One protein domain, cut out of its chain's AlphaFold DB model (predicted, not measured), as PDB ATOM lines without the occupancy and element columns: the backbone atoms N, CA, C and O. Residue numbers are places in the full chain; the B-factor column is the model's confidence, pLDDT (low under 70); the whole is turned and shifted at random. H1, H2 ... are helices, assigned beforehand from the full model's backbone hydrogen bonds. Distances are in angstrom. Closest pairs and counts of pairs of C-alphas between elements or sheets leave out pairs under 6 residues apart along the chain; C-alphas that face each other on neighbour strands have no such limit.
ATOM      1  N   GLU A  39     140.581 176.714 150.876       83.88
ATOM      2  CA  GLU A  39     140.414 178.147 151.142       83.88
ATOM      3  C   GLU A  39     141.762 178.855 151.310       83.88
ATOM      4  O   GLU A  39     141.971 179.925 150.743       83.88
ATOM      5  N   PHE A  40     142.717 178.232 152.005       85.19
ATOM      6  CA  PHE A  40     144.078 178.749 152.128       85.19
ATOM      7  C   PHE A  40     144.743 178.904 150.760       85.19
ATOM      8  O   PHE A  40     145.265 179.973 150.446       85.19
ATOM      9  N   CYS A  41     144.675 177.881 149.906       85.06
ATOM     10  CA  CYS A  41     145.206 177.960 148.549       85.06
ATOM     11  C   CYS A  41     144.532 179.071 147.733       85.06
ATOM     12  O   CYS A  41     145.222 179.808 147.029       85.06
ATOM     13  N   LEU A  42     143.209 179.225 147.836       87.44
ATOM     14  CA  LEU A  42     142.474 180.284 147.143       87.44
ATOM     15  C   LEU A  42     142.880 181.677 147.637       87.44
ATOM     16  O   LEU A  42     143.128 182.560 146.815       87.44
ATOM     17  N   ILE A  43     143.004 181.869 148.954       86.56
ATOM     18  CA  ILE A  43     143.470 183.125 149.552       86.56
ATOM     19  C   ILE A  43     144.887 183.444 149.079       86.56
ATOM     20  O   ILE A  43     145.137 184.577 148.671       86.56
ATOM     21  N   MET A  44     145.785 182.457 149.074       86.12
ATOM     22  CA  MET A  44     147.168 182.617 148.620       86.12
ATOM     23  C   MET A  44     147.249 182.993 147.139       86.12
ATOM     24  O   MET A  44     147.993 183.903 146.779       86.12
ATOM     25  N   VAL A  45     146.465 182.340 146.274       89.00
ATOM     26  CA  VAL A  45     146.408 182.667 144.839       89.00
ATOM     27  C   VAL A  45     145.843 184.068 144.624       89.00
ATOM     28  O   VAL A  45     146.416 184.848 143.867       89.00
ATOM     29  N   ALA A  46     144.755 184.421 145.309       89.12
ATOM     30  CA  ALA A  46     144.184 185.760 145.229       89.12
ATOM     31  C   ALA A  46     145.178 186.829 145.712       89.12
ATOM     32  O   ALA A  46     145.364 187.832 145.026       89.12
ATOM     33  N   ASN A  47     145.884 186.587 146.820       90.44
ATOM     34  CA  ASN A  47     146.953 187.463 147.300       90.44
ATOM     35  C   ASN A  47     148.082 187.608 146.284       90.44
ATOM     36  O   ASN A  47     148.533 188.722 146.038       90.44
ATOM     37  N   ALA A  48     148.496 186.516 145.639       88.94
ATOM     38  CA  ALA A  48     149.529 186.557 144.611       88.94
ATOM     39  C   ALA A  48     149.096 187.401 143.405       88.94
ATOM     40  O   ALA A  48     149.882 188.209 142.909       88.94
ATOM     41  N   LEU A  49     147.841 187.270 142.964       92.25
ATOM     42  CA  LEU A  49     147.288 188.077 141.874       92.25
ATOM     43  C   LEU A  49     147.198 189.561 142.251       92.25
ATOM     44  O   LEU A  49     147.616 190.412 141.465       92.25
ATOM     45  N   ILE A  50     146.710 189.874 143.455       91.88
ATOM     46  CA  ILE A  50     146.615 191.253 143.952       91.88
ATOM     47  C   ILE A  50     148.013 191.866 144.087       91.88
ATOM     48  O   ILE A  50     148.247 192.944 143.545       91.88
ATOM     49  N   MET A  51     148.962 191.174 144.727       91.31
ATOM     50  CA  MET A  51     150.348 191.639 144.858       91.31
ATOM     51  C   MET A  51     150.999 191.866 143.498       91.31
ATOM     52  O   MET A  51     151.621 192.903 143.291       91.31
ATOM     53  N   THR A  52     150.824 190.944 142.548       89.06
ATOM     54  CA  THR A  52     151.364 191.096 141.187       89.06
ATOM     55  C   THR A  52     150.784 192.335 140.501       89.06
ATOM     56  O   THR A  52     151.520 193.109 139.882       89.06
ATOM     57  N   GLY A  53     149.476 192.565 140.649       90.38
ATOM     58  CA  GLY A  53     148.812 193.769 140.154       90.38
ATOM     59  C   GLY A  53     149.365 195.043 140.792       90.38
ATOM     60  O   GLY A  53     149.714 195.982 140.080       90.38
ATOM     61  N   LEU A  54     149.519 195.064 142.117       91.38
ATOM     62  CA  LEU A  54     150.062 196.209 142.849       91.38
ATOM     63  C   LEU A  54     151.510 196.512 142.465       91.38
ATOM     64  O   LEU A  54     151.826 197.664 142.189       91.38
ATOM     65  N   VAL A  55     152.376 195.498 142.386       89.00
ATOM     66  CA  VAL A  55     153.766 195.658 141.933       89.00
ATOM     67  C   VAL A  55     153.804 196.242 140.522       89.00
ATOM     68  O   VAL A  55     154.566 197.172 140.262       89.00
ATOM     69  N   SER A  56     152.936 195.763 139.628       87.62
ATOM     70  CA  SER A  56     152.826 196.296 138.265       87.62
ATOM     71  C   SER A  56     152.385 197.764 138.260       87.62
ATOM     72  O   SER A  56     152.945 198.572 137.522       87.62
ATOM     73  N   ILE A  57     151.422 198.134 139.111       89.94
ATOM     74  CA  ILE A  57     150.960 199.521 139.270       89.94
ATOM     75  C   ILE A  57     152.088 200.405 139.807       89.94
ATOM     76  O   ILE A  57     152.348 201.456 139.229       89.94
ATOM     77  N   PHE A  58     152.788 199.987 140.866       86.50
ATOM     78  CA  PHE A  58     153.913 200.741 141.424       86.50
ATOM     79  C   PHE A  58     155.037 200.934 140.406       86.50
ATOM     80  O   PHE A  58     155.579 202.032 140.309       86.50
ATOM     81  N   TYR A  59     155.341 199.909 139.609       85.00
ATOM     82  CA  TYR A  59     156.326 199.999 138.535       85.00
ATOM     83  C   TYR A  59     155.923 201.016 137.455       85.00
ATOM     84  O   TYR A  59     156.733 201.838 137.028       85.00
ATOM     85  N   VAL A  60     154.659 201.009 137.018       87.12
ATOM     86  CA  VAL A  60     154.162 201.985 136.035       87.12
ATOM     87  C   VAL A  60     154.139 203.399 136.620       87.12
ATOM     88  O   VAL A  60     154.568 204.337 135.951       87.12
ATOM     89  N   LEU A  61     153.680 203.559 137.864       86.19
ATOM     90  CA  LEU A  61     153.651 204.850 138.556       86.19
ATOM     91  C   LEU A  61     155.049 205.447 138.684       86.19
ATOM     92  O   LEU A  61     155.231 206.623 138.388       86.19
ATOM     93  N   GLU A  62     156.039 204.641 139.062       82.56
ATOM     94  CA  GLU A  62     157.432 205.074 139.109       82.56
ATOM     95  C   GLU A  62     157.898 205.591 137.742       82.56
ATOM     96  O   GLU A  62     158.428 206.696 137.657       82.56
ATOM     97  N   ARG A  63     157.644 204.844 136.658       82.38
ATOM     98  CA  ARG A  63     158.027 205.252 135.296       82.38
ATOM     99  C   ARG A  63     157.390 206.574 134.878       82.38
ATOM    100  O   ARG A  63     158.062 207.396 134.261       82.38
ATOM    101  N   VAL A  64     156.117 206.783 135.209       85.44
ATOM    102  CA  VAL A  64     155.406 208.036 134.921       85.44
ATOM    103  C   VAL A  64     155.973 209.183 135.760       85.44
ATOM    104  O   VAL A  64     156.255 210.253 135.227       85.44
ATOM    105  N   CYS A  65     156.207 208.968 137.055       82.44
ATOM    106  CA  CYS A  65     156.796 209.978 137.932       82.44
ATOM    107  C   CYS A  65     158.218 210.354 137.507       82.44
ATOM    108  O   CYS A  65     158.532 211.538 137.486       82.44
ATOM    109  N   ALA A  66     159.045 209.394 137.091       81.88
ATOM    110  CA  ALA A  66     160.393 209.650 136.584       81.88
ATOM    111  C   ALA A  66     160.394 210.484 135.287       81.88
ATOM    112  O   ALA A  66     161.326 211.245 135.037       81.88
ATOM    113  N   GLN A  67     159.344 210.375 134.463       81.81
ATOM    114  CA  GLN A  67     159.164 211.228 133.281       81.81
ATOM    115  C   GLN A  67     158.728 212.653 133.642       81.81
ATOM    116  O   GLN A  67     159.121 213.600 132.964       81.81
ATOM    117  N   LEU A  68     157.908 212.808 134.685       84.94
ATOM    118  CA  LEU A  68     157.376 214.102 135.121       84.94
ATOM    119  C   LEU A  68     158.344 214.870 136.038       84.94
ATOM    120  O   LEU A  68     158.338 216.100 136.037       84.94
ATOM    121  N   PHE A  69     159.182 214.159 136.795       81.12
ATOM    122  CA  PHE A  69     160.085 214.708 137.803       81.12
ATOM    123  C   PHE A  69     161.502 214.134 137.626       81.12
ATOM    124  O   PHE A  69     161.783 213.019 138.073       81.12
ATOM    125  N   PRO A  70     162.424 214.888 136.997       73.50
ATOM    126  CA  PRO A  70     163.815 214.472 136.851       73.50
ATOM    127  C   PRO A  70     164.472 214.280 138.229       73.50
ATOM    128  O   PRO A  70     164.529 215.223 139.017       73.50
ATOM    129  N   GLY A  71     164.961 213.070 138.515       67.88
ATOM    130  CA  GLY A  71     165.562 212.699 139.808       67.88
ATOM    131  C   GLY A  71     164.617 211.992 140.789       67.88
ATOM    132  O   GLY A  71     165.008 211.732 141.923       67.88
ATOM    133  N   PHE A  72     163.384 211.675 140.379       68.06
ATOM    134  CA  PHE A  72     162.500 210.812 141.161       68.06
ATOM    135  C   PHE A  72     162.910 209.341 141.006       68.06
ATOM    136  O   PHE A  72     162.520 208.693 140.039       68.06
ATOM    137  N   ASP A  73     163.663 208.822 141.976       66.38
ATOM    138  CA  ASP A  73     164.008 207.402 142.088       66.38
ATOM    139  C   ASP A  73     163.491 206.840 143.420       66.38
ATOM    140  O   ASP A  73     163.964 207.192 144.501       66.38
ATOM    141  N   LEU A  74     162.493 205.954 143.355       66.25
ATOM    142  CA  LEU A  74     161.879 205.355 144.550       66.25
ATOM    143  C   LEU A  74     162.735 204.202 145.112       66.25
ATOM    144  O   LEU A  74     162.795 203.975 146.324       66.25
ATOM    145  N   TYR A  75     163.411 203.471 144.220       62.59
ATOM    146  CA  TYR A  75     164.128 202.230 144.539       62.59
ATOM    147  C   TYR A  75     165.642 202.417 144.634       62.59
ATOM    148  O   TYR A  75     166.309 201.629 145.309       62.59
ATOM    149  N   LEU A  76     166.183 203.444 143.977       56.38
ATOM    150  CA  LEU A  76     167.617 203.681 143.874       56.38
ATOM    151  C   LEU A  76     168.052 204.759 144.873       56.38
ATOM    152  O   LEU A  76     167.432 205.807 145.005       56.38
ATOM    153  N   THR A  77     169.144 204.506 145.584       55.62
ATOM    154  CA  THR A  77     169.913 205.547 146.269       55.62
ATOM    155  C   THR A  77     170.556 206.461 145.214       55.62
ATOM    156  O   THR A  77     170.790 206.007 144.098       55.62
ATOM    157  N   GLU A  78     170.980 207.684 145.567       55.25
ATOM    158  CA  GLU A  78     171.706 208.622 144.666       55.25
ATOM    159  C   GLU A  78     172.934 208.009 143.946       55.25
ATOM    160  O   GLU A  78     173.440 208.555 142.971       55.25
ATOM    161  N   SER A  79     173.415 206.849 144.407       54.53
ATOM    162  CA  SER A  79     174.494 206.052 143.809       54.53
ATOM    163  C   SER A  79     174.035 204.962 142.820       54.53
ATOM    164  O   SER A  79     174.857 204.148 142.399       54.53
ATOM    165  N   GLY A  80     172.745 204.888 142.474       56.31
ATOM    166  CA  GLY A  80     172.185 203.858 141.590       56.31
ATOM    167  C   GLY A  80     172.121 202.455 142.211       56.31
ATOM    168  O   GLY A  80     172.001 201.463 141.493       56.31
ATOM    169  N   LYS A  81     172.231 202.339 143.541       59.78
ATOM    170  CA  LYS A  81     172.092 201.070 144.276       59.78
ATOM    171  C   LYS A  81     170.681 200.923 144.819       59.78
ATOM    172  O   LYS A  81     170.093 201.907 145.244       59.78
ATOM    173  N   ILE A  82     170.156 199.702 144.862       62.59
ATOM    174  CA  ILE A  82     168.829 199.471 145.434       62.59
ATOM    175  C   ILE A  82     168.898 199.660 146.958       62.59
ATOM    176  O   ILE A  82     169.666 198.974 147.637       62.59
ATOM    177  N   SER A  83     168.117 200.598 147.499       72.62
ATOM    178  CA  SER A  83     168.090 200.867 148.940       72.62
ATOM    179  C   SER A  83     167.288 199.790 149.672       72.62
ATOM    180  O   SER A  83     166.068 199.701 149.531       72.62
ATOM    181  N   GLY A  84     167.962 198.979 150.493       71.25
ATOM    182  CA  GLY A  84     167.316 197.913 151.267       71.25
ATOM    183  C   GLY A  84     166.201 198.414 152.196       71.25
ATOM    184  O   GLY A  84     165.189 197.731 152.349       71.25
ATOM    185  N   SER A  85     166.327 199.628 152.753       73.81
ATOM    186  CA  SER A  85     165.270 200.234 153.577       73.81
ATOM    187  C   SER A  85     164.022 200.562 152.758       73.81
ATOM    188  O   SER A  85     162.910 200.314 153.215       73.81
ATOM    189  N   ASN A  86     164.196 201.069 151.535       75.00
ATOM    190  CA  ASN A  86     163.078 201.427 150.660       75.00
ATOM    191  C   ASN A  86     162.356 200.170 150.167       75.00
ATOM    192  O   ASN A  86     161.128 200.146 150.142       75.00
ATOM    193  N   ILE A  87     163.104 199.099 149.860       77.25
ATOM    194  CA  ILE A  87     162.514 197.794 149.537       77.25
ATOM    195  C   ILE A  87     161.703 197.260 150.720       77.25
ATOM    196  O   ILE A  87     160.581 196.808 150.522       77.25
ATOM    197  N   MET A  88     162.234 197.317 151.949       79.81
ATOM    198  CA  MET A  88     161.498 196.852 153.130       79.81
ATOM    199  C   MET A  88     160.177 197.600 153.309       79.81
ATOM    200  O   MET A  88     159.140 196.967 153.508       79.81
ATOM    201  N   VAL A  89     160.200 198.931 153.208       82.81
ATOM    202  CA  VAL A  89     158.987 199.754 153.314       82.81
ATOM    203  C   VAL A  89     158.001 199.410 152.198       82.81
ATOM    204  O   VAL A  89     156.812 199.256 152.465       82.81
ATOM    205  N   LEU A  90     158.476 199.223 150.966       82.12
ATOM    206  CA  LEU A  90     157.634 198.826 149.840       82.12
ATOM    207  C   LEU A  90     156.979 197.458 150.071       82.12
ATOM    208  O   LEU A  90     155.770 197.328 149.890       82.12
ATOM    209  N   ILE A  91     157.746 196.452 150.500       84.00
ATOM    210  CA  ILE A  91     157.220 195.118 150.822       84.00
ATOM    211  C   ILE A  91     156.165 195.228 151.921       84.00
ATOM    212  O   ILE A  91     155.084 194.659 151.788       84.00
ATOM    213  N   PHE A  92     156.441 195.994 152.976       86.00
ATOM    214  CA  PHE A  92     155.490 196.225 154.058       86.00
ATOM    215  C   PHE A  92     154.182 196.841 153.538       86.00
ATOM    216  O   PHE A  92     153.102 196.311 153.796       86.00
ATOM    217  N   VAL A  93     154.263 197.910 152.740       89.19
ATOM    218  CA  VAL A  93     153.088 198.556 152.131       89.19
ATOM    219  C   VAL A  93     152.327 197.582 151.232       89.19
ATOM    220  O   VAL A  93     151.102 197.512 151.320       89.19
ATOM    221  N   LEU A  94     153.026 196.802 150.406       89.81
ATOM    222  CA  LEU A  94     152.421 195.801 149.528       89.81
ATOM    223  C   LEU A  94     151.660 194.740 150.320       89.81
ATOM    224  O   LEU A  94     150.521 194.437 149.975       89.81
ATOM    225  N   VAL A  95     152.248 194.208 151.392       91.25
ATOM    226  CA  VAL A  95     151.616 193.205 152.261       91.25
ATOM    227  C   VAL A  95     150.306 193.730 152.844       91.25
ATOM    228  O   VAL A  95     149.267 193.082 152.701       91.25
ATOM    229  N   PHE A  96     150.326 194.926 153.437       90.81
ATOM    230  CA  PHE A  96     149.130 195.519 154.037       90.81
ATOM    231  C   PHE A  96     148.077 195.888 152.996       90.81
ATOM    232  O   PHE A  96     146.903 195.562 153.165       90.81
ATOM    233  N   LEU A  97     148.476 196.533 151.899       92.62
ATOM    234  CA  LEU A  97     147.547 196.941 150.848       92.62
ATOM    235  C   LEU A  97     146.871 195.728 150.201       92.62
ATOM    236  O   LEU A  97     145.669 195.760 149.951       92.62
ATOM    237  N   THR A  98     147.617 194.641 150.001       92.88
ATOM    238  CA  THR A  98     147.071 193.375 149.500       92.88
ATOM    239  C   THR A  98     146.033 192.813 150.465       92.88
ATOM    240  O   THR A  98     144.913 192.531 150.041       92.88
ATOM    241  N   ALA A  99     146.356 192.735 151.762       89.19
ATOM    242  CA  ALA A  99     145.423 192.253 152.779       89.19
ATOM    243  C   ALA A  99     144.139 193.102 152.833       89.19
ATOM    244  O   ALA A  99     143.037 192.557 152.875       89.19
ATOM    245  N   PHE A 100     144.253 194.434 152.757       92.00
ATOM    246  CA  PHE A 100     143.093 195.330 152.757       92.00
ATOM    247  C   PHE A 100     142.235 195.202 151.498       92.00
ATOM    248  O   PHE A 100     141.009 195.147 151.603       92.00
ATOM    249  N   ILE A 101     142.851 195.139 150.313       91.50
ATOM    250  CA  ILE A 101     142.119 194.927 149.058       91.50
ATOM    251  C   ILE A 101     141.411 193.576 149.101       91.50
ATOM    252  O   ILE A 101     140.237 193.495 148.748       91.50
ATOM    253  N   GLN A 102     142.083 192.524 149.569       89.81
ATOM    254  CA  GLN A 102     141.477 191.204 149.665       89.81
ATOM    255  C   GLN A 102     140.314 191.179 150.660       89.81
ATOM    256  O   GLN A 102     139.267 190.621 150.337       89.81
ATOM    257  N   LEU A 103     140.450 191.836 151.815       87.31
ATOM    258  CA  LEU A 103     139.365 191.980 152.786       87.31
ATOM    259  C   LEU A 103     138.173 192.722 152.176       87.31
ATOM    260  O   LEU A 103     137.032 192.297 152.330       87.31
ATOM    261  N   PHE A 104     138.427 193.810 151.446       88.38
ATOM    262  CA  PHE A 104     137.381 194.564 150.758       88.38
ATOM    263  C   PHE A 104     136.669 193.720 149.693       88.38
ATOM    264  O   PHE A 104     135.442 193.740 149.608       88.38
ATOM    265  N   LEU A 105     137.424 192.954 148.899       87.50
ATOM    266  CA  LEU A 105     136.865 192.041 147.904       87.50
ATOM    267  C   LEU A 105     136.028 190.943 148.566       87.50
ATOM    268  O   LEU A 105     134.912 190.697 148.113       87.50
ATOM    269  N   ARG A 106     136.510 190.341 149.662       83.69
ATOM    270  CA  ARG A 106     135.765 189.331 150.426       83.69
ATOM    271  C   ARG A 106     134.466 189.893 150.985       83.69
ATOM    272  O   ARG A 106     133.417 189.350 150.670       83.69
ATOM    273  N   LYS A 107     134.504 191.042 151.664       81.75
ATOM    274  CA  LYS A 107     133.298 191.723 152.172       81.75
ATOM    275  C   LYS A 107     132.300 192.097 151.083       81.75
ATOM    276  O   LYS A 107     131.098 192.101 151.304       81.75
ATOM    277  N   ARG A 108     132.773 192.412 149.876       82.38
ATOM    278  CA  ARG A 108     131.895 192.670 148.726       82.38
ATOM    279  C   ARG A 108     131.275 191.387 148.159       82.38
ATOM    280  O   ARG A 108     130.230 191.448 147.519       82.38
ATOM    281  N   MET A 109     131.940 190.252 148.347       77.50
ATOM    282  CA  MET A 109     131.493 188.930 147.907       77.50
ATOM    283  C   MET A 109     130.683 188.183 148.978       77.50
ATOM    284  O   MET A 109     129.985 187.220 148.641       77.50
ATOM    285  N   GLU A 110     130.735 188.632 150.237       66.44
ATOM    286  CA  GLU A 110     129.846 188.214 151.322       66.44
ATOM    287  C   GLU A 110     128.391 188.452 150.887       66.44
ATOM    288  O   GLU A 110     127.949 189.576 150.667       66.44
ATOM    289  N   GLY A 111     127.661 187.355 150.672       60.75
ATOM    290  CA  GLY A 111     126.294 187.349 150.138       60.75
ATOM    291  C   GLY A 111     126.131 186.561 148.836       60.75
ATOM    292  O   GLY A 111     125.061 186.010 148.594       60.75
ATOM    293  N   HIS A 112     127.190 186.422 148.031       60.97
ATOM    294  CA  HIS A 112     127.160 185.617 146.801       60.97
ATOM    295  C   HIS A 112     127.746 184.213 146.987       60.97
ATOM    296  O   HIS A 112     127.305 183.272 146.326       60.97
ATOM    297  N   TRP A 113     128.712 184.050 147.896       56.53
ATOM    298  CA  TRP A 113     129.340 182.759 148.176       56.53
ATOM    299  C   TRP A 113     129.225 182.400 149.658       56.53
ATOM    300  O   TRP A 113     129.971 182.891 150.497       56.53
ATOM    301  N   LEU A 114     128.330 181.463 149.972       54.34
ATOM    302  CA  LEU A 114     128.172 180.895 151.319       54.34
ATOM    303  C   LEU A 114     129.399 180.083 151.778       54.34
ATOM    304  O   LEU A 114     129.516 179.717 152.940       54.34
ATOM    305  N   TRP A 115     130.308 179.771 150.851       57.16
ATOM    306  CA  TRP A 115     131.494 178.961 151.113       57.16
ATOM    307  C   TRP A 115     132.621 179.746 151.799       57.16
ATOM    308  O   TRP A 115     133.432 179.138 152.496       57.16
ATOM    309  N   LEU A 116     132.594 181.080 151.678       60.81
ATOM    310  CA  LEU A 116     133.594 181.995 152.230       60.81
ATOM    311  C   LEU A 116     133.481 182.208 153.749       60.81
ATOM    312  O   LEU A 116     134.453 182.652 154.349       60.81
ATOM    313  N   SER A 117     132.346 181.885 154.384       66.06
ATOM    314  CA  SER A 117     132.221 182.034 155.839       66.06
ATOM    315  C   SER A 117     132.903 180.867 156.557       66.06
ATOM    316  O   SER A 117     132.451 179.716 156.454       66.06
ATOM    317  N   MET A 118     133.978 181.163 157.284       71.50
ATOM    318  CA  MET A 118     134.645 180.223 158.182       71.50
ATOM    319  C   MET A 118     134.071 180.309 159.595       71.50
ATOM    320  O   MET A 118     133.702 181.385 160.059       71.50
ATOM    321  N   ASN A 119     133.996 179.164 160.271       76.75
ATOM    322  CA  ASN A 119     133.702 179.110 161.703       76.75
ATOM    323  C   ASN A 119     134.968 179.400 162.536       76.75
ATOM    324  O   ASN A 119     136.078 179.252 162.028       76.75
ATOM    325  N   ASP A 120     134.830 179.712 163.827       75.88
ATOM    326  CA  ASP A 120     135.973 180.023 164.710       75.88
ATOM    327  C   ASP A 120     137.034 178.909 164.745       75.88
ATOM    328  O   ASP A 120     138.236 179.172 164.691       75.88
ATOM    329  N   GLU A 121     136.596 177.646 164.755       78.19
ATOM    330  CA  GLU A 121     137.495 176.488 164.660       78.19
ATOM    331  C   GLU A 121     138.266 176.466 163.329       78.19
ATOM    332  O   GLU A 121     139.440 176.108 163.294       78.19
ATOM    333  N   GLU A 122     137.625 176.853 162.223       80.12
ATOM    334  CA  GLU A 122     138.245 176.868 160.895       80.12
ATOM    335  C   GLU A 122     139.277 177.996 160.784       80.12
ATOM    336  O   GLU A 122     140.366 177.756 160.259       80.12
ATOM    337  N   TYR A 123     138.994 179.173 161.357       81.50
ATOM    338  CA  TYR A 123     139.971 180.260 161.479       81.50
ATOM    339  C   TYR A 123     141.199 179.835 162.285       81.50
ATOM    340  O   TYR A 123     142.329 180.101 161.876       81.50
ATOM    341  N   GLN A 124     141.002 179.111 163.388       81.44
ATOM    342  CA  GLN A 124     142.111 178.632 164.206       81.44
ATOM    343  C   GLN A 124     143.001 177.630 163.448       81.44
ATOM    344  O   GLN A 124     144.227 177.745 163.475       81.44
ATOM    345  N   ILE A 125     142.408 176.668 162.727       81.00
ATOM    346  CA  ILE A 125     143.166 175.725 161.881       81.00
ATOM    347  C   ILE A 125     143.925 176.483 160.783       81.00
ATOM    348  O   ILE A 125     145.075 176.156 160.487       81.00
ATOM    349  N   PHE A 126     143.298 177.500 160.192       83.19
ATOM    350  CA  PHE A 126     143.908 178.324 159.154       83.19
ATOM    351  C   PHE A 126     145.140 179.077 159.671       83.19
ATOM    352  O   PHE A 126     146.202 179.037 159.043       83.19
ATOM    353  N   GLU A 127     145.033 179.719 160.837       83.06
ATOM    354  CA  GLU A 127     146.159 180.385 161.496       83.06
ATOM    355  C   GLU A 127     147.303 179.406 161.778       83.06
ATOM    356  O   GLU A 127     148.462 179.712 161.476       83.06
ATOM    357  N   TYR A 128     146.997 178.202 162.276       82.69
ATOM    358  CA  TYR A 128     148.015 177.170 162.470       82.69
ATOM    359  C   TYR A 128     148.690 176.785 161.157       82.69
ATOM    360  O   TYR A 128     149.911 176.644 161.121       82.69
ATOM    361  N   PHE A 129     147.938 176.652 160.063       81.25
ATOM    362  CA  PHE A 129     148.513 176.319 158.764       81.25
ATOM    363  C   PHE A 129     149.500 177.391 158.285       81.25
ATOM    364  O   PHE A 129     150.600 177.057 157.831       81.25
ATOM    365  N   ILE A 130     149.163 178.675 158.455       82.44
ATOM    366  CA  ILE A 130     150.085 179.783 158.165       82.44
ATOM    367  C   ILE A 130     151.346 179.676 159.026       82.44
ATOM    368  O   ILE A 130     152.458 179.764 158.498       82.44
ATOM    369  N   GLN A 131     151.196 179.484 160.338       81.56
ATOM    370  CA  GLN A 131     152.324 179.415 161.269       81.56
ATOM    371  C   GLN A 131     153.263 178.254 160.929       81.56
ATOM    372  O   GLN A 131     154.466 178.461 160.779       81.56
ATOM    373  N   TRP A 132     152.722 177.051 160.723       82.50
ATOM    374  CA  TRP A 132     153.508 175.875 160.349       82.50
ATOM    375  C   TRP A 132     154.212 176.051 159.008       82.50
ATOM    376  O   TRP A 132     155.388 175.710 158.892       82.50
ATOM    377  N   THR A 133     153.538 176.636 158.014       80.50
ATOM    378  CA  THR A 133     154.153 176.923 156.710       80.50
ATOM    379  C   THR A 133     155.280 177.947 156.847       80.50
ATOM    380  O   THR A 133     156.337 177.792 156.235       80.50
ATOM    381  N   THR A 134     155.101 178.960 157.696       80.25
ATOM    382  CA  THR A 134     156.128 179.974 157.979       80.25
ATOM    383  C   THR A 134     157.351 179.347 158.647       80.25
ATOM    384  O   THR A 134     158.476 179.562 158.200       80.25
ATOM    385  N   ILE A 135     157.143 178.508 159.668       79.69
ATOM    386  CA  ILE A 135     158.217 177.765 160.342       79.69
ATOM    387  C   ILE A 135     158.931 176.847 159.349       79.69
ATOM    388  O   ILE A 135     160.159 176.843 159.300       79.69
ATOM    389  N   PHE A 136     158.183 176.111 158.522       79.81
ATOM    390  CA  PHE A 136     158.752 175.257 157.484       79.81
ATOM    391  C   PHE A 136     159.652 176.049 156.531       79.81
ATOM    392  O   PHE A 136     160.762 175.608 156.254       79.81
ATOM    393  N   CYS A 137     159.221 177.229 156.079       79.94
ATOM    394  CA  CYS A 137     160.010 178.088 155.195       79.94
ATOM    395  C   CYS A 137     161.337 178.532 155.836       79.94
ATOM    396  O   CYS A 137     162.382 178.509 155.180       79.94
ATOM    397  N   VAL A 138     161.315 178.892 157.124       77.75
ATOM    398  CA  VAL A 138     162.524 179.269 157.877       77.75
ATOM    399  C   VAL A 138     163.448 178.065 158.058       77.75
ATOM    400  O   VAL A 138     164.635 178.146 157.754       77.75
ATOM    401  N   VAL A 139     162.910 176.926 158.494       77.19
ATOM    402  CA  VAL A 139     163.679 175.692 158.698       77.19
ATOM    403  C   VAL A 139     164.293 175.212 157.383       77.19
ATOM    404  O   VAL A 139     165.476 174.883 157.345       77.19
ATOM    405  N   TYR A 140     163.521 175.223 156.294       76.31
ATOM    406  CA  TYR A 140     163.986 174.869 154.956       76.31
ATOM    407  C   TYR A 140     165.139 175.772 154.503       76.31
ATOM    408  O   TYR A 140     166.146 175.263 154.013       76.31
ATOM    409  N   GLN A 141     165.039 177.088 154.734       77.00
ATOM    410  CA  GLN A 141     166.139 178.015 154.471       77.00
ATOM    411  C   GLN A 141     167.382 177.668 155.298       77.00
ATOM    412  O   GLN A 141     168.455 177.510 154.723       77.00
ATOM    413  N   CYS A 142     167.246 177.467 156.611       74.19
ATOM    414  CA  CYS A 142     168.379 177.121 157.472       74.19
ATOM    415  C   CYS A 142     169.072 175.818 157.045       74.19
ATOM    416  O   CYS A 142     170.300 175.753 157.022       74.19
ATOM    417  N   PHE A 143     168.304 174.781 156.688       74.69
ATOM    418  CA  PHE A 143     168.870 173.528 156.183       74.69
ATOM    419  C   PHE A 143     169.645 173.749 154.889       74.69
ATOM    420  O   PHE A 143     170.759 173.250 154.745       74.69
ATOM    421  N   PHE A 144     169.073 174.505 153.956       73.19
ATOM    422  CA  PHE A 144     169.694 174.763 152.668       73.19
ATOM    423  C   PHE A 144     170.972 175.601 152.796       73.19
ATOM    424  O   PHE A 144     171.980 175.258 152.184       73.19
ATOM    425  N   ASP A 145     170.964 176.639 153.635       70.88
ATOM    426  CA  ASP A 145     172.145 177.461 153.923       70.88
ATOM    427  C   ASP A 145     173.261 176.616 154.569       70.88
ATOM    428  O   ASP A 145     174.438 176.726 154.205       70.88
ATOM    429  N   GLY A 146     172.893 175.694 155.465       66.50
ATOM    430  CA  GLY A 146     173.812 174.713 156.042       66.50
ATOM    431  C   GLY A 146     174.409 173.767 154.994       66.50
ATOM    432  O   GLY A 146     175.627 173.592 154.942       66.50
ATOM    433  N   PHE A 147     173.583 173.200 154.110       67.88
ATOM    434  CA  PHE A 147     174.049 172.334 153.021       67.88
ATOM    435  C   PHE A 147     174.924 173.076 152.011       67.88
ATOM    436  O   PHE A 147     175.932 172.526 151.577       67.88
ATOM    437  N   ALA A 148     174.587 174.319 151.663       65.12
ATOM    438  CA  ALA A 148     175.395 175.152 150.778       65.12
ATOM    439  C   ALA A 148     176.784 175.415 151.378       65.12
ATOM    440  O   ALA A 148     177.792 175.290 150.683       65.12
ATOM    441  N   THR A 149     176.850 175.687 152.685       65.69
ATOM    442  CA  THR A 149     178.116 175.866 153.413       65.69
ATOM    443  C   THR A 149     178.960 174.585 153.387       65.69
ATOM    444  O   THR A 149     180.152 174.626 153.086       65.69
ATOM    445  N   LEU A 150     178.343 173.423 153.628       65.06
ATOM    446  CA  LEU A 150     179.026 172.124 153.581       65.06
ATOM    447  C   LEU A 150     179.461 171.727 152.161       65.06
ATOM    448  O   LEU A 150     180.530 171.145 151.987       65.06
ATOM    449  N   ALA A 151     178.665 172.052 151.139       62.44
ATOM    450  CA  ALA A 151     178.982 171.794 149.735       62.44
ATOM    451  C   ALA A 151     180.169 172.641 149.248       62.44
ATOM    452  O   ALA A 151     181.029 172.145 148.519       62.44
ATOM    453  N   GLN A 152     180.259 173.896 149.701       63.62
ATOM    454  CA  GLN A 152     181.428 174.746 149.462       63.62
ATOM    455  C   GLN A 152     182.694 174.156 150.089       63.62
ATOM    456  O   GLN A 152     183.760 174.208 149.481       63.62
ATOM    457  N   TRP A 153     182.582 173.552 151.275       61.88
ATOM    458  CA  TRP A 153     183.714 172.907 151.949       61.88
ATOM    459  C   TRP A 153     184.128 171.582 151.297       61.88
ATOM    460  O   TRP A 153     185.298 171.211 151.369       61.88
ATOM    461  N   SER A 154     183.201 170.872 150.648       63.06
ATOM    462  CA  SER A 154     183.473 169.595 149.975       63.06
ATOM    463  C   SER A 154     183.887 169.732 148.504       63.06
ATOM    464  O   SER A 154     184.208 168.728 147.870       63.06
ATOM    465  N   GLY A 155     183.898 170.952 147.951       58.47
ATOM    466  CA  GLY A 155     184.249 171.209 146.548       58.47
ATOM    467  C   GLY A 155     183.195 170.729 145.540       58.47
ATOM    468  O   GLY A 155     183.478 170.656 144.345       58.47
ATOM    469  N   ALA A 156     181.984 170.399 145.997       57.84
ATOM    470  CA  ALA A 156     180.901 169.891 145.162       57.84
ATOM    471  C   ALA A 156     180.105 171.044 144.520       57.84
ATOM    472  O   ALA A 156     178.983 171.351 144.917       57.84
ATOM    473  N   THR A 157     180.675 171.678 143.494       55.62
ATOM    474  CA  THR A 157     180.025 172.732 142.686       55.62
ATOM    475  C   THR A 157     178.739 172.266 141.987       55.62
ATOM    476  O   THR A 157     177.853 173.076 141.728       55.62
ATOM    477  N   SER A 158     178.584 170.962 141.740       53.44
ATOM    478  CA  SER A 158     177.455 170.386 140.991       53.44
ATOM    479  C   SER A 158     176.140 170.291 141.772       53.44
ATOM    480  O   SER A 158     175.068 170.320 141.171       53.44
ATOM    481  N   ALA A 159     176.182 170.210 143.107       50.47
ATOM    482  CA  ALA A 159     174.962 170.188 143.918       50.47
ATOM    483  C   ALA A 159     174.250 171.551 143.887       50.47
ATOM    484  O   ALA A 159     173.027 171.620 143.966       50.47
ATOM    485  N   GLN A 160     175.008 172.635 143.722       49.94
ATOM    486  CA  GLN A 160     174.501 174.001 143.772       49.94
ATOM    487  C   GLN A 160     173.742 174.403 142.493       49.94
ATOM    488  O   GLN A 160     172.806 175.194 142.574       49.94
ATOM    489  N   GLU A 161     174.070 173.812 141.337       51.16
ATOM    490  CA  GLU A 161     173.428 174.106 140.044       51.16
ATOM    491  C   GLU A 161     172.030 173.470 139.890       51.16
ATOM    492  O   GLU A 161     171.156 174.049 139.247       51.16
ATOM    493  N   VAL A 162     171.758 172.324 140.530       48.53
ATOM    494  CA  VAL A 162     170.462 171.613 140.400       48.53
ATOM    495  C   VAL A 162     169.336 172.273 141.214       48.53
ATOM    496  O   VAL A 162     168.163 172.168 140.858       48.53
ATOM    497  N   PHE A 163     169.665 173.013 142.276       50.47
ATOM    498  CA  PHE A 163     168.673 173.671 143.140       50.47
ATOM    499  C   PHE A 163     168.320 175.112 142.729       50.47
ATOM    500  O   PHE A 163     167.468 175.744 143.359       50.47
ATOM    501  N   GLN A 164     168.972 175.672 141.707       49.12
ATOM    502  CA  GLN A 164     169.258 177.106 141.732       49.12
ATOM    503  C   GLN A 164     168.180 178.070 141.218       49.12
ATOM    504  O   GLN A 164     168.261 179.247 141.553       49.12
ATOM    505  N   ILE A 165     167.167 177.652 140.453       48.94
ATOM    506  CA  ILE A 165     166.392 178.663 139.700       48.94
ATOM    507  C   ILE A 165     164.987 178.927 140.268       48.94
ATOM    508  O   ILE A 165     164.589 180.086 140.360       48.94
ATOM    509  N   ALA A 166     164.255 177.910 140.737       41.56
ATOM    510  CA  ALA A 166     162.871 178.096 141.212       41.56
ATOM    511  C   ALA A 166     162.619 177.705 142.682       41.56
ATOM    512  O   ALA A 166     161.672 178.200 143.283       41.56
ATOM    513  N   LEU A 167     163.452 176.836 143.270       50.78
ATOM    514  CA  LEU A 167     163.270 176.284 144.627       50.78
ATOM    515  C   LEU A 167     164.353 176.734 145.618       50.78
ATOM    516  O   LEU A 167     164.464 176.167 146.710       50.78
ATOM    517  N   SER A 168     165.152 177.742 145.252       62.62
ATOM    518  CA  SER A 168     166.093 178.333 146.196       62.62
ATOM    519  C   SER A 168     165.294 178.976 147.341       62.62
ATOM    520  O   SER A 168     164.324 179.698 147.084       62.62
ATOM    521  N   PRO A 169     165.655 178.720 148.610       59.19
ATOM    522  CA  PRO A 169     164.913 179.246 149.751       59.19
ATOM    523  C   PRO A 169     164.789 180.767 149.728       59.19
ATOM    524  O   PRO A 169     163.765 181.292 150.140       59.19
ATOM    525  N   ASN A 170     165.783 181.473 149.182       63.88
ATOM    526  CA  ASN A 170     165.739 182.927 149.036       63.88
ATOM    527  C   ASN A 170     164.598 183.374 148.113       63.88
ATOM    528  O   ASN A 170     163.823 184.251 148.484       63.88
ATOM    529  N   ASN A 171     164.442 182.739 146.947       63.41
ATOM    530  CA  ASN A 171     163.355 183.061 146.017       63.41
ATOM    531  C   ASN A 171     161.998 182.630 146.585       63.41
ATOM    532  O   ASN A 171     161.012 183.357 146.470       63.41
ATOM    533  N   LEU A 172     161.957 181.467 147.237       69.38
ATOM    534  CA  LEU A 172     160.749 180.937 147.856       69.38
ATOM    535  C   LEU A 172     160.280 181.833 149.007       69.38
ATOM    536  O   LEU A 172     159.101 182.156 149.080       69.38
ATOM    537  N   ASN A 173     161.192 182.323 149.844       74.00
ATOM    538  CA  ASN A 173     160.864 183.196 150.965       74.00
ATOM    539  C   ASN A 173     160.476 184.607 150.526       74.00
ATOM    540  O   ASN A 173     159.525 185.157 151.076       74.00
ATOM    541  N   LEU A 174     161.130 185.150 149.496       70.88
ATOM    542  CA  LEU A 174     160.758 186.439 148.904       70.88
ATOM    543  C   LEU A 174     159.333 186.449 148.337       70.88
ATOM    544  O   LEU A 174     158.703 187.502 148.317       70.88
ATOM    545  N   VAL A 175     158.823 185.301 147.886       70.69
ATOM    546  CA  VAL A 175     157.474 185.194 147.310       70.69
ATOM    547  C   VAL A 175     156.454 184.713 148.340       70.69
ATOM    548  O   VAL A 175     155.391 185.307 148.475       70.69
ATOM    549  N   ILE A 176     156.751 183.646 149.083       78.88
ATOM    550  CA  ILE A 176     155.778 182.979 149.954       78.88
ATOM    551  C   ILE A 176     155.573 183.734 151.268       78.88
ATOM    552  O   ILE A 176     154.432 183.844 151.713       78.88
ATOM    553  N   GLN A 177     156.621 184.285 151.891       81.88
ATOM    554  CA  GLN A 177     156.460 184.942 153.196       81.88
ATOM    555  C   GLN A 177     155.542 186.174 153.136       81.88
ATOM    556  O   GLN A 177     154.653 186.267 153.984       81.88
ATOM    557  N   PRO A 178     155.650 187.081 152.140       81.25
ATOM    558  CA  PRO A 178     154.707 188.190 152.013       81.25
ATOM    559  C   PRO A 178     153.252 187.728 151.865       81.25
ATOM    560  O   PRO A 178     152.363 188.322 152.473       81.25
ATOM    561  N   LEU A 179     153.016 186.644 151.116       84.31
ATOM    562  CA  LEU A 179     151.682 186.068 150.919       84.31
ATOM    563  C   LEU A 179     151.126 185.437 152.198       84.31
ATOM    564  O   LEU A 179     149.940 185.576 152.494       84.31
ATOM    565  N   LEU A 180     151.969 184.753 152.975       84.44
ATOM    566  CA  LEU A 180     151.581 184.191 154.269       84.44
ATOM    567  C   LEU A 180     151.197 185.298 155.254       84.44
ATOM    568  O   LEU A 180     150.161 185.199 155.910       84.44
ATOM    569  N   ILE A 181     151.984 186.376 155.314       85.31
ATOM    570  CA  ILE A 181     151.712 187.513 156.201       85.31
ATOM    571  C   ILE A 181     150.435 188.243 155.769       85.31
ATOM    572  O   ILE A 181     149.601 188.547 156.619       85.31
ATOM    573  N   SER A 182     150.224 188.487 154.470       81.19
ATOM    574  CA  SER A 182     148.989 189.131 153.998       81.19
ATOM    575  C   SER A 182     147.753 188.275 154.285       81.19
ATOM    576  O   SER A 182     146.722 188.802 154.700       81.19
ATOM    577  N   SER A 183     147.870 186.953 154.127       83.25
ATOM    578  CA  SER A 183     146.800 185.999 154.446       83.25
ATOM    579  C   SER A 183     146.492 185.973 155.945       83.25
ATOM    580  O   SER A 183     145.328 185.902 156.325       83.25
ATOM    581  N   TRP A 184     147.511 186.084 156.801       89.19
ATOM    582  CA  TRP A 184     147.323 186.184 158.249       89.19
ATOM    583  C   TRP A 184     146.608 187.475 158.654       89.19
ATOM    584  O   TRP A 184     145.628 187.423 159.392       89.19
ATOM    585  N   ILE A 185     147.051 188.628 158.132       86.69
ATOM    586  CA  ILE A 185     146.420 189.928 158.411       86.69
ATOM    587  C   ILE A 185     144.949 189.905 157.989       86.69
ATOM    588  O   ILE A 185     144.093 190.354 158.749       86.69
ATOM    589  N   LEU A 186     144.648 189.360 156.805       85.88
ATOM    590  CA  LEU A 186     143.277 189.187 156.333       85.88
ATOM    591  C   LEU A 186     142.434 188.414 157.351       85.88
ATOM    592  O   LEU A 186     141.401 188.916 157.779       85.88
ATOM    593  N   VAL A 187     142.889 187.219 157.733       83.25
ATOM    594  CA  VAL A 187     142.157 186.301 158.617       83.25
ATOM    595  C   VAL A 187     141.883 186.928 159.976       83.25
ATOM    596  O   VAL A 187     140.755 186.872 160.459       83.25
ATOM    597  N   VAL A 188     142.885 187.581 160.567       85.25
ATOM    598  CA  VAL A 188     142.726 188.276 161.850       85.25
ATOM    599  C   VAL A 188     141.674 189.382 161.735       85.25
ATOM    600  O   VAL A 188     140.779 189.470 162.573       85.25
ATOM    601  N   LEU A 189     141.736 190.205 160.683       84.19
ATOM    602  CA  LEU A 189     140.772 191.291 160.477       84.19
ATOM    603  C   LEU A 189     139.354 190.779 160.188       84.19
ATOM    604  O   LEU A 189     138.384 191.385 160.646       84.19
ATOM    605  N   GLU A 190     139.226 189.691 159.429       81.56
ATOM    606  CA  GLU A 190     137.950 189.048 159.100       81.56
ATOM    607  C   GLU A 190     137.299 188.479 160.368       81.56
ATOM    608  O   GLU A 190     136.154 188.817 160.678       81.56
ATOM    609  N   ARG A 191     138.068 187.742 161.177       81.62
ATOM    610  CA  ARG A 191     137.628 187.195 162.464       81.62
ATOM    611  C   ARG A 191     137.181 188.284 163.442       81.62
ATOM    612  O   ARG A 191     136.052 188.240 163.920       81.62
ATOM    613  N   THR A 192     138.006 189.308 163.683       80.19
ATOM    614  CA  THR A 192     137.644 190.417 164.591       80.19
ATOM    615  C   THR A 192     136.428 191.201 164.087       80.19
ATOM    616  O   THR A 192     135.631 191.706 164.876       80.19
ATOM    617  N   SER A 193     136.257 191.321 162.766       75.25
ATOM    618  CA  SER A 193     135.064 191.935 162.176       75.25
ATOM    619  C   SER A 193     133.814 191.085 162.415       75.25
ATOM    620  O   SER A 193     132.758 191.658 162.669       75.25
ATOM    621  N   SER A 194     133.923 189.757 162.325       68.69
ATOM    622  CA  SER A 194     132.817 188.817 162.541       68.69
ATOM    623  C   SER A 194     132.353 188.800 164.000       68.69
ATOM    624  O   SER A 194     131.165 188.975 164.257       68.69
ATOM    625  N   GLU A 195     133.285 188.700 164.954       67.50
ATOM    626  CA  GLU A 195     133.001 188.725 166.403       67.50
ATOM    627  C   GLU A 195     132.247 190.008 166.816       67.50
ATOM    628  O   GLU A 195     131.335 189.989 167.637       67.50
ATOM    629  N   ARG A 196     132.551 191.141 166.173       60.41
ATOM    630  CA  ARG A 196     131.881 192.418 166.459       60.41
ATOM    631  C   ARG A 196     130.428 192.492 165.978       60.41
ATOM    632  O   ARG A 196     129.685 193.321 166.491       60.41
ATOM    633  N   HIS A 197     130.039 191.689 164.984       58.06
ATOM    634  CA  HIS A 197     128.659 191.634 164.479       58.06
ATOM    635  C   HIS A 197     127.790 190.636 165.254       58.06
ATOM    636  O   HIS A 197     126.570 190.738 165.190       58.06
ATOM    637  N   SER A 198     128.380 189.680 165.982       55.19
ATOM    638  CA  SER A 198     127.628 188.781 166.871       55.19
ATOM    639  C   SER A 198     127.243 189.420 168.208       55.19
ATOM    640  O   SER A 198     126.305 188.951 168.846       55.19
ATOM    641  N   ASP A 199     127.938 190.488 168.613       52.38
ATOM    642  CA  ASP A 199     127.707 191.204 169.877       52.38
ATOM    643  C   ASP A 199     126.693 192.369 169.765       52.38
ATOM    644  O   ASP A 199     126.375 193.002 170.775       52.38
ATOM    645  N   SER A 200     126.197 192.675 168.557       46.69
ATOM    646  CA  SER A 200     125.241 193.763 168.263       46.69
ATOM    647  C   SER A 200     123.848 193.249 167.926       46.69
ATOM    648  O   SER A 200     122.866 193.825 168.446       46.69
TER     649      SER A 200
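Overview. This is residues 39 to 200 of the 200 residues of an uncharacterized protein of Coriobacteriaceae bacterium (UniProt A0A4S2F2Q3). The longest helix, H3, forms a row with H5 and H2, H5 in the middle, and H1 crosses H5 and H2; short H4 folds back by H3's end. The printed part has 162 residues with five named helices, H1 to H5, and no named strand: all helix. It is loose, radius of gyration of the C-alphas 20.0 A, and flat, 64 by 48 by 23 A.

Arrangement. H3, residues 120 to 154, touches the hub H5, residues 169 to 198, at a shallow tilt of 14 degrees, opposite ways; their closest C-alphas, Gln 141 and Pro 169, are 5.0 A apart. H2, residues 84 to 109, touches H5 with residues 91 to 103 alone, closest C-alphas Ala 99 and Ser 182, 4.9 A. H1, residues 39 to 68, touches H2 with residues 46 to 55 alone, at a steep tilt of 55 degrees, closest C-alphas Met 51 and Thr 98, 5.9 A. H3 and H4, residues 157 to 162, form a hairpin, closest C-alphas Ala 148 and Gln 160, 7.2 A. Every O i to N i+4 pair is within hydrogen-bond range in H1, H2 and H3, 23 of 26 in H5 and 0 of 2 in H4, with 0 of 3 O i to N i+3 pairs.

Along the chain. H3 measures 50.8 A, H1 42.9 A. H1 begins at C-alpha 39 (140.414, 178.147, 151.142); H5 ends at C-alpha 198 (127.628, 188.781, 166.871).

Size, cuts and confidence. The printed part has no cut. The link H1 to H2 is long. The pLDDT is under 70 for 54 residues, among them 146 to 172.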